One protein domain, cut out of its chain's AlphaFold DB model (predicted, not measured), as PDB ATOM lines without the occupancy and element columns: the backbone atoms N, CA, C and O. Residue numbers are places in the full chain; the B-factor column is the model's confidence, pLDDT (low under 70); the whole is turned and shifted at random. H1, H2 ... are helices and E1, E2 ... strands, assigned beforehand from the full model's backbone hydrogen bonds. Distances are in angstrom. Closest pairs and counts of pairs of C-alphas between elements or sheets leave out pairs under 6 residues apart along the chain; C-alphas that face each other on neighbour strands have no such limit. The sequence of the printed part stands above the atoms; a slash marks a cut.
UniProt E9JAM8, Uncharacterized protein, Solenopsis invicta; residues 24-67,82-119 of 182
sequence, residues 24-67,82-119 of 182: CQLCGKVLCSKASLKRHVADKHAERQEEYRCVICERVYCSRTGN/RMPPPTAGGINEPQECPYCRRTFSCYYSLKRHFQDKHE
ATOM      1  N   CYS A  24     403.631 398.808 330.565       89.00
ATOM      2  CA  CYS A  24     405.082 398.912 330.599       89.00
ATOM      3  C   CYS A  24     405.713 397.718 329.895       89.00
ATOM      4  O   CYS A  24     405.507 396.586 330.312       89.00
ATOM      5  N   GLN A  25     406.527 397.971 328.877       88.69
ATOM      6  CA  GLN A  25     407.176 396.905 328.111       88.69
ATOM      7  C   GLN A  25     408.387 396.289 328.828       88.69
ATOM      8  O   GLN A  25     408.870 395.244 328.419       88.69
ATOM      9  N   LEU A  26     408.861 396.912 329.913       84.38
ATOM     10  CA  LEU A  26     410.023 396.443 330.679       84.38
ATOM     11  C   LEU A  26     409.634 395.514 331.839       84.38
ATOM     12  O   LEU A  26     410.455 394.728 332.293       84.38
ATOM     13  N   CYS A  27     408.390 395.590 332.331       88.62
ATOM     14  CA  CYS A  27     407.910 394.735 333.427       88.62
ATOM     15  C   CYS A  27     406.457 394.253 333.300       88.62
ATOM     16  O   CYS A  27     405.923 393.666 334.236       88.62
ATOM     17  N   GLY A  28     405.773 394.551 332.195       83.69
ATOM     18  CA  GLY A  28     404.389 394.133 331.941       83.69
ATOM     19  C   GLY A  28     403.314 394.878 332.741       83.69
ATOM     20  O   GLY A  28     402.128 394.588 332.592       83.69
ATOM     21  N   LYS A  29     403.671 395.852 333.590       87.31
ATOM     22  CA  LYS A  29     402.694 396.538 334.449       87.31
ATOM     23  C   LYS A  29     401.709 397.391 333.643       87.31
ATOM     24  O   LYS A  29     402.121 398.281 332.899       87.31
ATOM     25  N   VAL A  30     400.412 397.170 333.854       88.12
ATOM     26  CA  VAL A  30     399.325 397.914 333.197       88.12
ATOM     27  C   VAL A  30     398.955 399.156 334.008       88.12
ATOM     28  O   VAL A  30     398.718 399.090 335.215       88.12
ATOM     29  N   LEU A  31     398.923 400.311 333.348       90.88
ATOM     30  CA  LEU A  31     398.664 401.621 333.944       90.88
ATOM     31  C   LEU A  31     397.516 402.323 333.214       90.88
ATOM     32  O   LEU A  31     397.307 402.149 332.018       90.88
ATOM     33  N   CYS A  32     396.773 403.156 333.937       86.88
ATOM     34  CA  CYS A  32     395.560 403.800 333.427       86.88
ATOM     35  C   CYS A  32     395.809 405.057 332.573       86.88
ATOM     36  O   CYS A  32     394.860 405.629 332.045       86.88
ATOM     37  N   SER A  33     397.057 405.526 332.448       88.12
ATOM     38  CA  SER A  33     397.386 406.701 331.633       88.12
ATOM     39  C   SER A  33     398.834 406.705 331.139       88.12
ATOM     40  O   SER A  33     399.739 406.174 331.789       88.12
ATOM     41  N   LYS A  34     399.072 407.381 330.005       81.62
ATOM     42  CA  LYS A  34     400.411 407.564 329.416       81.62
ATOM     43  C   LYS A  34     401.366 408.309 330.355       81.62
ATOM     44  O   LYS A  34     402.541 407.962 330.432       81.62
ATOM     45  N   ALA A  35     400.870 409.307 331.091       79.69
ATOM     46  CA  ALA A  35     401.662 410.051 332.075       79.69
ATOM     47  C   ALA A  35     402.110 409.152 333.240       79.69
ATOM     48  O   ALA A  35     403.273 409.188 333.644       79.69
ATOM     49  N   SER A  36     401.216 408.286 333.729       83.25
ATOM     50  CA  SER A  36     401.545 407.300 334.761       83.25
ATOM     51  C   SER A  36     402.566 406.275 334.272       83.25
ATOM     52  O   SER A  36     403.468 405.930 335.032       83.25
ATOM     53  N   LEU A  37     402.476 405.838 333.009       86.00
ATOM     54  CA  LEU A  37     403.467 404.952 332.394       86.00
ATOM     55  C   LEU A  37     404.843 405.611 332.266       86.00
ATOM     56  O   LEU A  37     405.830 405.014 332.689       86.00
ATOM     57  N   LYS A  38     404.915 406.852 331.768       80.31
ATOM     58  CA  LYS A  38     406.181 407.602 331.691       80.31
ATOM     59  C   LYS A  38     406.855 407.718 333.059       80.31
ATOM     60  O   LYS A  38     408.032 407.404 333.190       80.31
ATOM     61  N   ARG A  39     406.098 408.109 334.089       80.50
ATOM     62  CA  ARG A  39     406.615 408.206 335.462       80.50
ATOM     63  C   ARG A  39     407.052 406.847 336.005       80.50
ATOM     64  O   ARG A  39     408.102 406.759 336.622       80.50
ATOM     65  N   HIS A  40     406.275 405.793 335.766       84.06
ATOM     66  CA  HIS A  40     406.620 404.441 336.202       84.06
ATOM     67  C   HIS A  40     407.935 403.947 335.588       84.06
ATOM     68  O   HIS A  40     408.781 403.460 336.332       84.06
ATOM     69  N   VAL A  41     408.111 404.095 334.270       83.06
ATOM     70  CA  VAL A  41     409.351 403.707 333.579       83.06
ATOM     71  C   VAL A  41     410.529 404.476 334.149       83.06
ATOM     72  O   VAL A  41     411.529 403.881 334.525       83.06
ATOM     73  N   ALA A  42     410.369 405.782 334.324       77.50
ATOM     74  CA  ALA A  42     411.405 406.609 334.903       77.50
ATOM     75  C   ALA A  42     411.735 406.193 336.361       77.50
ATOM     76  O   ALA A  42     412.898 406.134 336.738       77.50
ATOM     77  N   ASP A  43     410.736 405.855 337.186       72.00
ATOM     78  CA  ASP A  43     410.906 405.478 338.604       72.00
ATOM     79  C   ASP A  43     411.443 404.072 338.844       72.00
ATOM     80  O   ASP A  43     412.054 403.830 339.886       72.00
ATOM     81  N   LYS A  44     411.145 403.131 337.947       77.31
ATOM     82  CA  LYS A  44     411.397 401.700 338.163       77.31
ATOM     83  C   LYS A  44     412.387 401.090 337.187       77.31
ATOM     84  O   LYS A  44     412.907 400.021 337.481       77.31
ATOM     85  N   HIS A  45     412.626 401.753 336.063       80.81
ATOM     86  CA  HIS A  45     413.424 401.221 334.967       80.81
ATOM     87  C   HIS A  45     414.455 402.211 334.416       80.81
ATOM     88  O   HIS A  45     415.154 401.864 333.472       80.81
ATOM     89  N   ALA A  46     414.569 403.425 334.968       70.38
ATOM     90  CA  ALA A  46     415.719 404.268 334.666       70.38
ATOM     91  C   ALA A  46     416.967 403.689 335.340       70.38
ATOM     92  O   ALA A  46     416.925 403.311 336.515       70.38
ATOM     93  N   GLU A  47     418.064 403.636 334.588       63.59
ATOM     94  CA  GLU A  47     419.395 403.333 335.102       63.59
ATOM     95  C   GLU A  47     419.762 404.330 336.212       63.59
ATOM     96  O   GLU A  47     419.392 405.509 336.159       63.59
ATOM     97  N   ARG A  48     420.407 403.843 337.277       55.28
ATOM     98  CA  ARG A  48     420.682 404.621 338.490       55.28
ATOM     99  C   ARG A  48     421.727 405.700 338.192       55.28
ATOM    100  O   ARG A  48     422.915 405.467 338.367       55.28
ATOM    101  N   GLN A  49     421.279 406.879 337.771       56.81
ATOM    102  CA  GLN A  49     422.115 408.076 337.771       56.81
ATOM    103  C   GLN A  49     422.363 408.573 339.201       56.81
ATOM    104  O   GLN A  49     421.563 408.314 340.109       56.81
ATOM    105  N   GLU A  50     423.518 409.225 339.351       57.59
ATOM    106  CA  GLU A  50     424.228 409.570 340.584       57.59
ATOM    107  C   GLU A  50     423.327 409.860 341.794       57.59
ATOM    108  O   GLU A  50     422.323 410.583 341.748       57.59
ATOM    109  N   GLU A  51     423.714 409.254 342.911       62.44
ATOM    110  CA  GLU A  51     423.082 409.435 344.204       62.44
ATOM    111  C   GLU A  51     423.251 410.882 344.680       62.44
ATOM    112  O   GLU A  51     424.347 411.338 344.987       62.44
ATOM    113  N   TYR A  52     422.146 411.611 344.791       63.59
ATOM    114  CA  TYR A  52     422.112 412.933 345.386       63.59
ATOM    115  C   TYR A  52     421.773 412.826 346.873       63.59
ATOM    116  O   TYR A  52     420.668 412.426 347.256       63.59
ATOM    117  N   ARG A  53     422.709 413.228 347.735       66.56
ATOM    118  CA  ARG A  53     422.463 413.363 349.172       66.56
ATOM    119  C   ARG A  53     421.920 414.753 349.468       66.56
ATOM    120  O   ARG A  53     422.589 415.754 349.235       66.56
ATOM    121  N   CYS A  54     420.708 414.830 350.009       63.28
ATOM    122  CA  CYS A  54     420.175 416.114 350.440       63.28
ATOM    123  C   CYS A  54     420.945 416.634 351.648       63.28
ATOM    124  O   CYS A  54     420.955 415.995 352.691       63.28
ATOM    125  N   VAL A  55     421.507 417.832 351.528       66.25
ATOM    126  CA  VAL A  55     422.248 418.504 352.607       66.25
ATOM    127  C   VAL A  55     421.373 418.921 353.798       66.25
ATOM    128  O   VAL A  55     421.897 419.256 354.848       66.25
ATOM    129  N   ILE A  56     420.041 418.885 353.656       66.38
ATOM    130  CA  ILE A  56     419.093 419.324 354.697       66.38
ATOM    131  C   ILE A  56     418.573 418.151 355.533       66.38
ATOM    132  O   ILE A  56     418.436 418.253 356.747       66.38
ATOM    133  N   CYS A  57     418.232 417.035 354.887       63.25
ATOM    134  CA  CYS A  57     417.643 415.871 355.560       63.25
ATOM    135  C   CYS A  57     418.508 414.609 355.461       63.25
ATOM    136  O   CYS A  57     418.035 413.523 355.796       63.25
ATOM    137  N   GLU A  58     419.730 414.754 354.934       62.88
ATOM    138  CA  GLU A  58     420.774 413.736 354.724       62.88
ATOM    139  C   GLU A  58     420.367 412.493 353.928       62.88
ATOM    140  O   GLU A  58     421.139 411.541 353.775       62.88
ATOM    141  N   ARG A  59     419.150 412.497 353.391       60.69
ATOM    142  CA  ARG A  59     418.574 411.371 352.676       60.69
ATOM    143  C   ARG A  59     419.149 411.310 351.266       60.69
ATOM    144  O   ARG A  59     419.329 412.341 350.617       60.69
ATOM    145  N   VAL A  60     419.411 410.092 350.807       61.22
ATOM    146  CA  VAL A  60     419.925 409.817 349.465       61.22
ATOM    147  C   VAL A  60     418.758 409.640 348.495       61.22
ATOM    148  O   VAL A  60     417.784 408.940 348.791       61.22
ATOM    149  N   TYR A  61     418.849 410.293 347.343       63.12
ATOM    150  CA  TYR A  61     417.872 410.276 346.260       63.12
ATOM    151  C   TYR A  61     418.589 409.951 344.947       63.12
ATOM    152  O   TYR A  61     419.731 410.343 344.769       63.12
ATOM    153  N   CYS A  62     417.941 409.268 344.005       55.75
ATOM    154  CA  CYS A  62     418.492 409.139 342.653       55.75
ATOM    155  C   CYS A  62     418.114 410.395 341.857       55.75
ATOM    156  O   CYS A  62     416.917 410.674 341.714       55.75
ATOM    157  N   SER A  63     419.100 411.160 341.378       52.56
ATOM    158  CA  SER A  63     418.845 412.319 340.515       52.56
ATOM    159  C   SER A  63     418.518 411.838 339.100       52.56
ATOM    160  O   SER A  63     419.194 410.959 338.575       52.56
ATOM    161  N   ARG A  64     417.454 412.372 338.486       54.06
ATOM    162  CA  ARG A  64     416.999 411.967 337.137       54.06
ATOM    163  C   ARG A  64     417.342 412.989 336.046       54.06
ATOM    164  O   ARG A  64     417.026 412.774 334.880       54.06
ATOM    165  N   THR A  65     417.959 414.110 336.389       51.16
ATOM    166  CA  THR A  65     418.309 415.138 335.408       51.16
ATOM    167  C   THR A  65     419.776 415.011 335.019       51.16
ATOM    168  O   THR A  65     420.673 415.501 335.698       51.16
ATOM    169  N   GLY A  66     420.009 414.327 333.896       48.97
ATOM    170  CA  GLY A  66     421.221 414.519 333.114       48.97
ATOM    171  C   GLY A  66     421.254 415.954 332.589       48.97
ATOM    172  O   GLY A  66     420.296 416.409 331.967       48.97
ATOM    173  N   ASN A  67     422.379 416.618 332.838       40.97
ATOM    174  CA  ASN A  67     422.798 417.928 332.336       40.97
ATOM    175  C   ASN A  67     422.213 419.140 333.074       40.97
ATOM    176  O   ASN A  67     421.074 419.553 332.871       40.97
ATOM    177  N   ARG A  82     413.795 428.720 351.825       75.75
ATOM    178  CA  ARG A  82     412.519 429.223 351.300       75.75
ATOM    179  C   ARG A  82     411.935 428.269 350.263       75.75
ATOM    180  O   ARG A  82     412.663 427.700 349.444       75.75
ATOM    181  N   MET A  83     410.611 428.123 350.302       81.00
ATOM    182  CA  MET A  83     409.834 427.342 349.339       81.00
ATOM    183  C   MET A  83     410.021 427.918 347.923       81.00
ATOM    184  O   MET A  83     409.776 429.114 347.740       81.00
ATOM    185  N   PRO A  84     410.420 427.113 346.918       78.38
ATOM    186  CA  PRO A  84     410.551 427.596 345.546       78.38
ATOM    187  C   PRO A  84     409.177 427.946 344.943       78.38
ATOM    188  O   PRO A  84     408.195 427.267 345.257       78.38
ATOM    189  N   PRO A  85     409.082 428.969 344.073       80.50
ATOM    190  CA  PRO A  85     407.867 429.251 343.309       80.50
ATOM    191  C   PRO A  85     407.588 428.146 342.265       80.50
ATOM    192  O   PRO A  85     408.497 427.387 341.923       80.50
ATOM    193  N   PRO A  86     406.348 428.030 341.747       79.31
ATOM    194  CA  PRO A  86     406.039 427.111 340.649       79.31
ATOM    195  C   PRO A  86     406.887 427.414 339.404       79.31
ATOM    196  O   PRO A  86     407.129 428.581 339.095       79.31
ATOM    197  N   THR A  87     407.303 426.382 338.667       79.38
ATOM    198  CA  THR A  87     407.978 426.559 337.372       79.38
ATOM    199  C   THR A  87     407.040 427.158 336.321       79.38
ATOM    200  O   THR A  87     405.815 427.101 336.451       79.38
ATOM    201  N   ALA A  88     407.616 427.714 335.250       74.25
ATOM    202  CA  ALA A  88     406.895 428.482 334.232       74.25
ATOM    203  C   ALA A  88     405.712 427.749 333.573       74.25
ATOM    204  O   ALA A  88     404.729 428.397 333.225       74.25
ATOM    205  N   GLY A  89     405.754 426.421 333.429       73.62
ATOM    206  CA  GLY A  89     404.624 425.680 332.855       73.62
ATOM    207  C   GLY A  89     403.510 425.313 333.858       73.62
ATOM    208  O   GLY A  89     402.519 424.673 333.511       73.62
ATOM    209  N   GLY A  90     403.581 425.828 335.090       79.56
ATOM    210  CA  GLY A  90     402.424 425.964 335.972       79.56
ATOM    211  C   GLY A  90     402.275 424.898 337.060       79.56
ATOM    212  O   GLY A  90     403.046 423.953 337.202       79.56
ATOM    213  N   ILE A  91     401.237 425.061 337.887       83.56
ATOM    214  CA  ILE A  91     401.071 424.328 339.159       83.56
ATOM    215  C   ILE A  91     400.785 422.824 339.019       83.56
ATOM    216  O   ILE A  91     400.978 422.084 339.986       83.56
ATOM    217  N   ASN A  92     400.304 422.377 337.854       85.62
ATOM    218  CA  ASN A  92     399.938 420.980 337.578       85.62
ATOM    219  C   ASN A  92     401.037 420.204 336.848       85.62
ATOM    220  O   ASN A  92     400.873 419.014 336.582       85.62
ATOM    221  N   GLU A  93     402.138 420.866 336.515       81.31
ATOM    222  CA  GLU A  93     403.268 420.222 335.871       81.31
ATOM    223  C   GLU A  93     404.235 419.614 336.884       81.31
ATOM    224  O   GLU A  93     404.258 420.032 338.049       81.31
ATOM    225  N   PRO A  94     405.065 418.645 336.461       83.94
ATOM    226  CA  PRO A  94     406.085 418.080 337.321       83.94
ATOM    227  C   PRO A  94     407.015 419.157 337.895       83.94
ATOM    228  O   PRO A  94     407.588 419.941 337.149       83.94
ATOM    229  N   GLN A  95     407.170 419.184 339.220       85.56
ATOM    230  CA  GLN A  95     408.001 420.159 339.930       85.56
ATOM    231  C   GLN A  95     409.181 419.465 340.609       85.56
ATOM    232  O   GLN A  95     408.988 418.472 341.313       85.56
ATOM    233  N   GLU A  96     410.390 419.991 340.444       83.19
ATOM    234  CA  GLU A  96     411.606 419.457 341.061       83.19
ATOM    235  C   GLU A  96     411.985 420.253 342.313       83.19
ATOM    236  O   GLU A  96     411.967 421.483 342.315       83.19
ATOM    237  N   CYS A  97     412.327 419.556 343.399       82.56
ATOM    238  CA  CYS A  97     412.879 420.216 344.578       82.56
ATOM    239  C   CYS A  97     414.337 420.628 344.315       82.56
ATOM    240  O   CYS A  97     415.163 419.740 344.100       82.56
ATOM    241  N   PRO A  98     414.709 421.914 344.430       79.31
ATOM    242  CA  PRO A  98     416.082 422.352 344.172       79.31
ATOM    243  C   PRO A  98     417.084 421.822 345.211       79.31
ATOM    244  O   PRO A  98     418.272 421.727 344.929       79.31
ATOM    245  N   TYR A  99     416.610 421.427 346.398       77.88
ATOM    246  CA  TYR A  99     417.464 420.989 347.508       77.88
ATOM    247  C   TYR A  99     417.668 419.477 347.587       77.88
ATOM    248  O   TYR A  99     418.638 419.031 348.199       77.88
ATOM    249  N   CYS A 100     416.746 418.680 347.035       78.31
ATOM    250  CA  CYS A 100     416.813 417.214 347.065       78.31
ATOM    251  C   CYS A 100     416.634 416.535 345.704       78.31
ATOM    252  O   CYS A 100     416.655 415.308 345.637       78.31
ATOM    253  N   ARG A 101     416.425 417.319 344.638       77.56
ATOM    254  CA  ARG A 101     416.280 416.870 343.242       77.56
ATOM    255  C   ARG A 101     415.137 415.885 343.000       77.56
ATOM    256  O   ARG A 101     415.020 415.269 341.946       77.56
ATOM    257  N   ARG A 102     414.235 415.743 343.972       77.94
ATOM    258  CA  ARG A 102     413.067 414.879 343.848       77.94
ATOM    259  C   ARG A 102     412.002 415.565 343.001       77.94
ATOM    260  O   ARG A 102     411.590 416.683 343.307       77.94
ATOM    261  N   THR A 103     411.526 414.863 341.979       83.00
ATOM    262  CA  THR A 103     410.424 415.320 341.129       83.00
ATOM    263  C   THR A 103     409.076 414.921 341.726       83.00
ATOM    264  O   THR A 103     408.849 413.776 342.127       83.00
ATOM    265  N   PHE A 104     408.153 415.871 341.756       86.62
ATOM    266  CA  PHE A 104     406.774 415.718 342.194       86.62
ATOM    267  C   PHE A 104     405.842 415.941 341.016       86.62
ATOM    268  O   PHE A 104     406.188 416.649 340.084       86.62
ATOM    269  N   SER A 105     404.643 415.365 341.051       85.50
ATOM    270  CA  SER A 105     403.680 415.494 339.950       85.50
ATOM    271  C   SER A 105     403.065 416.888 339.812       85.50
ATOM    272  O   SER A 105     402.457 417.158 338.789       85.50
ATOM    273  N   CYS A 106     403.144 417.722 340.852       89.19
ATOM    274  CA  CYS A 106     402.565 419.062 340.880       89.19
ATOM    275  C   CYS A 106     403.173 419.913 342.005       89.19
ATOM    276  O   CYS A 106     403.780 419.388 342.949       89.19
ATOM    277  N   TYR A 107     402.923 421.221 341.953       88.69
ATOM    278  CA  TYR A 107     403.405 422.201 342.928       88.69
ATOM    279  C   TYR A 107     402.938 421.927 344.353       88.69
ATOM    280  O   TYR A 107     403.737 421.986 345.282       88.69
ATOM    281  N   TYR A 108     401.680 421.533 344.547       89.62
ATOM    282  CA  TYR A 108     401.167 421.198 345.880       89.62
ATOM    283  C   TYR A 108     401.916 420.022 346.520       89.62
ATOM    284  O   TYR A 108     402.146 420.005 347.731       89.62
ATOM    285  N   SER A 109     402.323 419.049 345.703       88.19
ATOM    286  CA  SER A 109     403.083 417.890 346.170       88.19
ATOM    287  C   SER A 109     404.513 418.269 346.549       88.19
ATOM    288  O   SER A 109     404.988 417.818 347.593       88.19
ATOM    289  N   LEU A 110     405.161 419.132 345.757       89.44
ATOM    290  CA  LEU A 110     406.463 419.706 346.103       89.44
ATOM    291  C   LEU A 110     406.367 420.553 347.378       89.44
ATOM    292  O   LEU A 110     407.175 420.372 348.284       89.44
ATOM    293  N   LYS A 111     405.344 421.409 347.489       86.94
ATOM    294  CA  LYS A 111     405.109 422.264 348.658       86.94
ATOM    295  C   LYS A 111     405.007 421.454 349.934       86.94
ATOM    296  O   LYS A 111     405.729 421.716 350.884       86.94
ATOM    297  N   ARG A 112     404.173 420.416 349.941       85.19
ATOM    298  CA  ARG A 112     404.051 419.528 351.100       85.19
ATOM    299  C   ARG A 112     405.381 418.863 351.455       85.19
ATOM    300  O   ARG A 112     405.751 418.817 352.619       85.19
ATOM    301  N   HIS A 113     406.101 418.356 350.457       86.56
ATOM    302  CA  HIS A 113     407.414 417.762 350.690       86.56
ATOM    303  C   HIS A 113     408.400 418.758 351.309       86.56
ATOM    304  O   HIS A 113     409.102 418.396 352.251       86.56
ATOM    305  N   PHE A 114     408.428 419.987 350.796       85.25
ATOM    306  CA  PHE A 114     409.283 421.051 351.296       85.25
ATOM    307  C   PHE A 114     408.981 421.352 352.768       85.25
ATOM    308  O   PHE A 114     409.888 421.309 353.592       85.25
ATOM    309  N   GLN A 115     407.705 421.522 353.122       81.75
ATOM    310  CA  GLN A 115     407.274 421.749 354.506       81.75
ATOM    311  C   GLN A 115     407.626 420.579 355.443       81.75
ATOM    312  O   GLN A 115     408.030 420.775 356.583       81.75
ATOM    313  N   ASP A 116     407.498 419.339 354.966       78.19
ATOM    314  CA  ASP A 116     407.742 418.148 355.788       78.19
ATOM    315  C   ASP A 116     409.241 417.825 355.978       78.19
ATOM    316  O   ASP A 116     409.588 417.070 356.894       78.19
ATOM    317  N   LYS A 117     410.118 418.262 355.057       77.62
ATOM    318  CA  LYS A 117     411.513 417.775 354.957       77.62
ATOM    319  C   LYS A 117     412.587 418.851 354.895       77.62
ATOM    320  O   LYS A 117     413.744 418.515 355.140       77.62
ATOM    321  N   HIS A 118     412.236 420.077 354.536       77.00
ATOM    322  CA  HIS A 118     413.190 421.165 354.318       77.00
ATOM    323  C   HIS A 118     412.872 422.405 355.152       77.00
ATOM    324  O   HIS A 118     413.789 423.115 355.547       77.00
ATOM    325  N   GLU A 119     411.600 422.635 355.470       76.56
ATOM    326  CA  GLU A 119     411.191 423.697 356.381       76.56
ATOM    327  C   GLU A 119     411.496 423.291 357.830       76.56
ATOM    328  O   GLU A 119     410.847 422.425 358.425       76.56
TER     329      GLU A 119
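This is residues 24 to 67 and 82 to 119 of the 182 residues of an uncharacterized protein of Solenopsis invicta (UniProt E9JAM8). With little regular structure, the domain has helix H1 at one end, a small E1-E2 hairpin linked to it, and helix H2 beside the loop of residues 82 to 106, which folds back on itself. The printed part has 82 residues, 29 of them in named elements, in the order H1, E1, E2, H2; the class is mixed, and E1 and E2 are antiparallel. It is only just compact, close to loose, with a radius of gyration of the C-alphas of 13.9 A, and spans 40 by 27 by 25 A.

H1, residues 34 to 45, is 15.5 A long and begins at C-alpha 34 (400.411, 407.564, 329.416). E1 is residues 51 to 53 and E2 residues 60 to 62. H2, residues 107 to 117, is 15.2 A long and ends at C-alpha 117 (411.513, 417.775, 354.957).

E1 and E2 form a hairpin at 143 degrees; N 52 and O 61 are within hydrogen-bond range at 2.7 A. Residues 95 to 96 pair antiparallel with residues 103 to 104. H1 and H2 are apart. Every O i to N i+4 pair is within hydrogen-bond range in H1 and H2.

The C-alphas farthest apart, of Gly 28 and Arg 82, are 40.9 A apart. Residues 68 to 81 are not printed; C-alphas 67 and 82 are 24.3 A apart. Of the links printed whole, none is long. Residues 47 to 67 have pLDDT under 70.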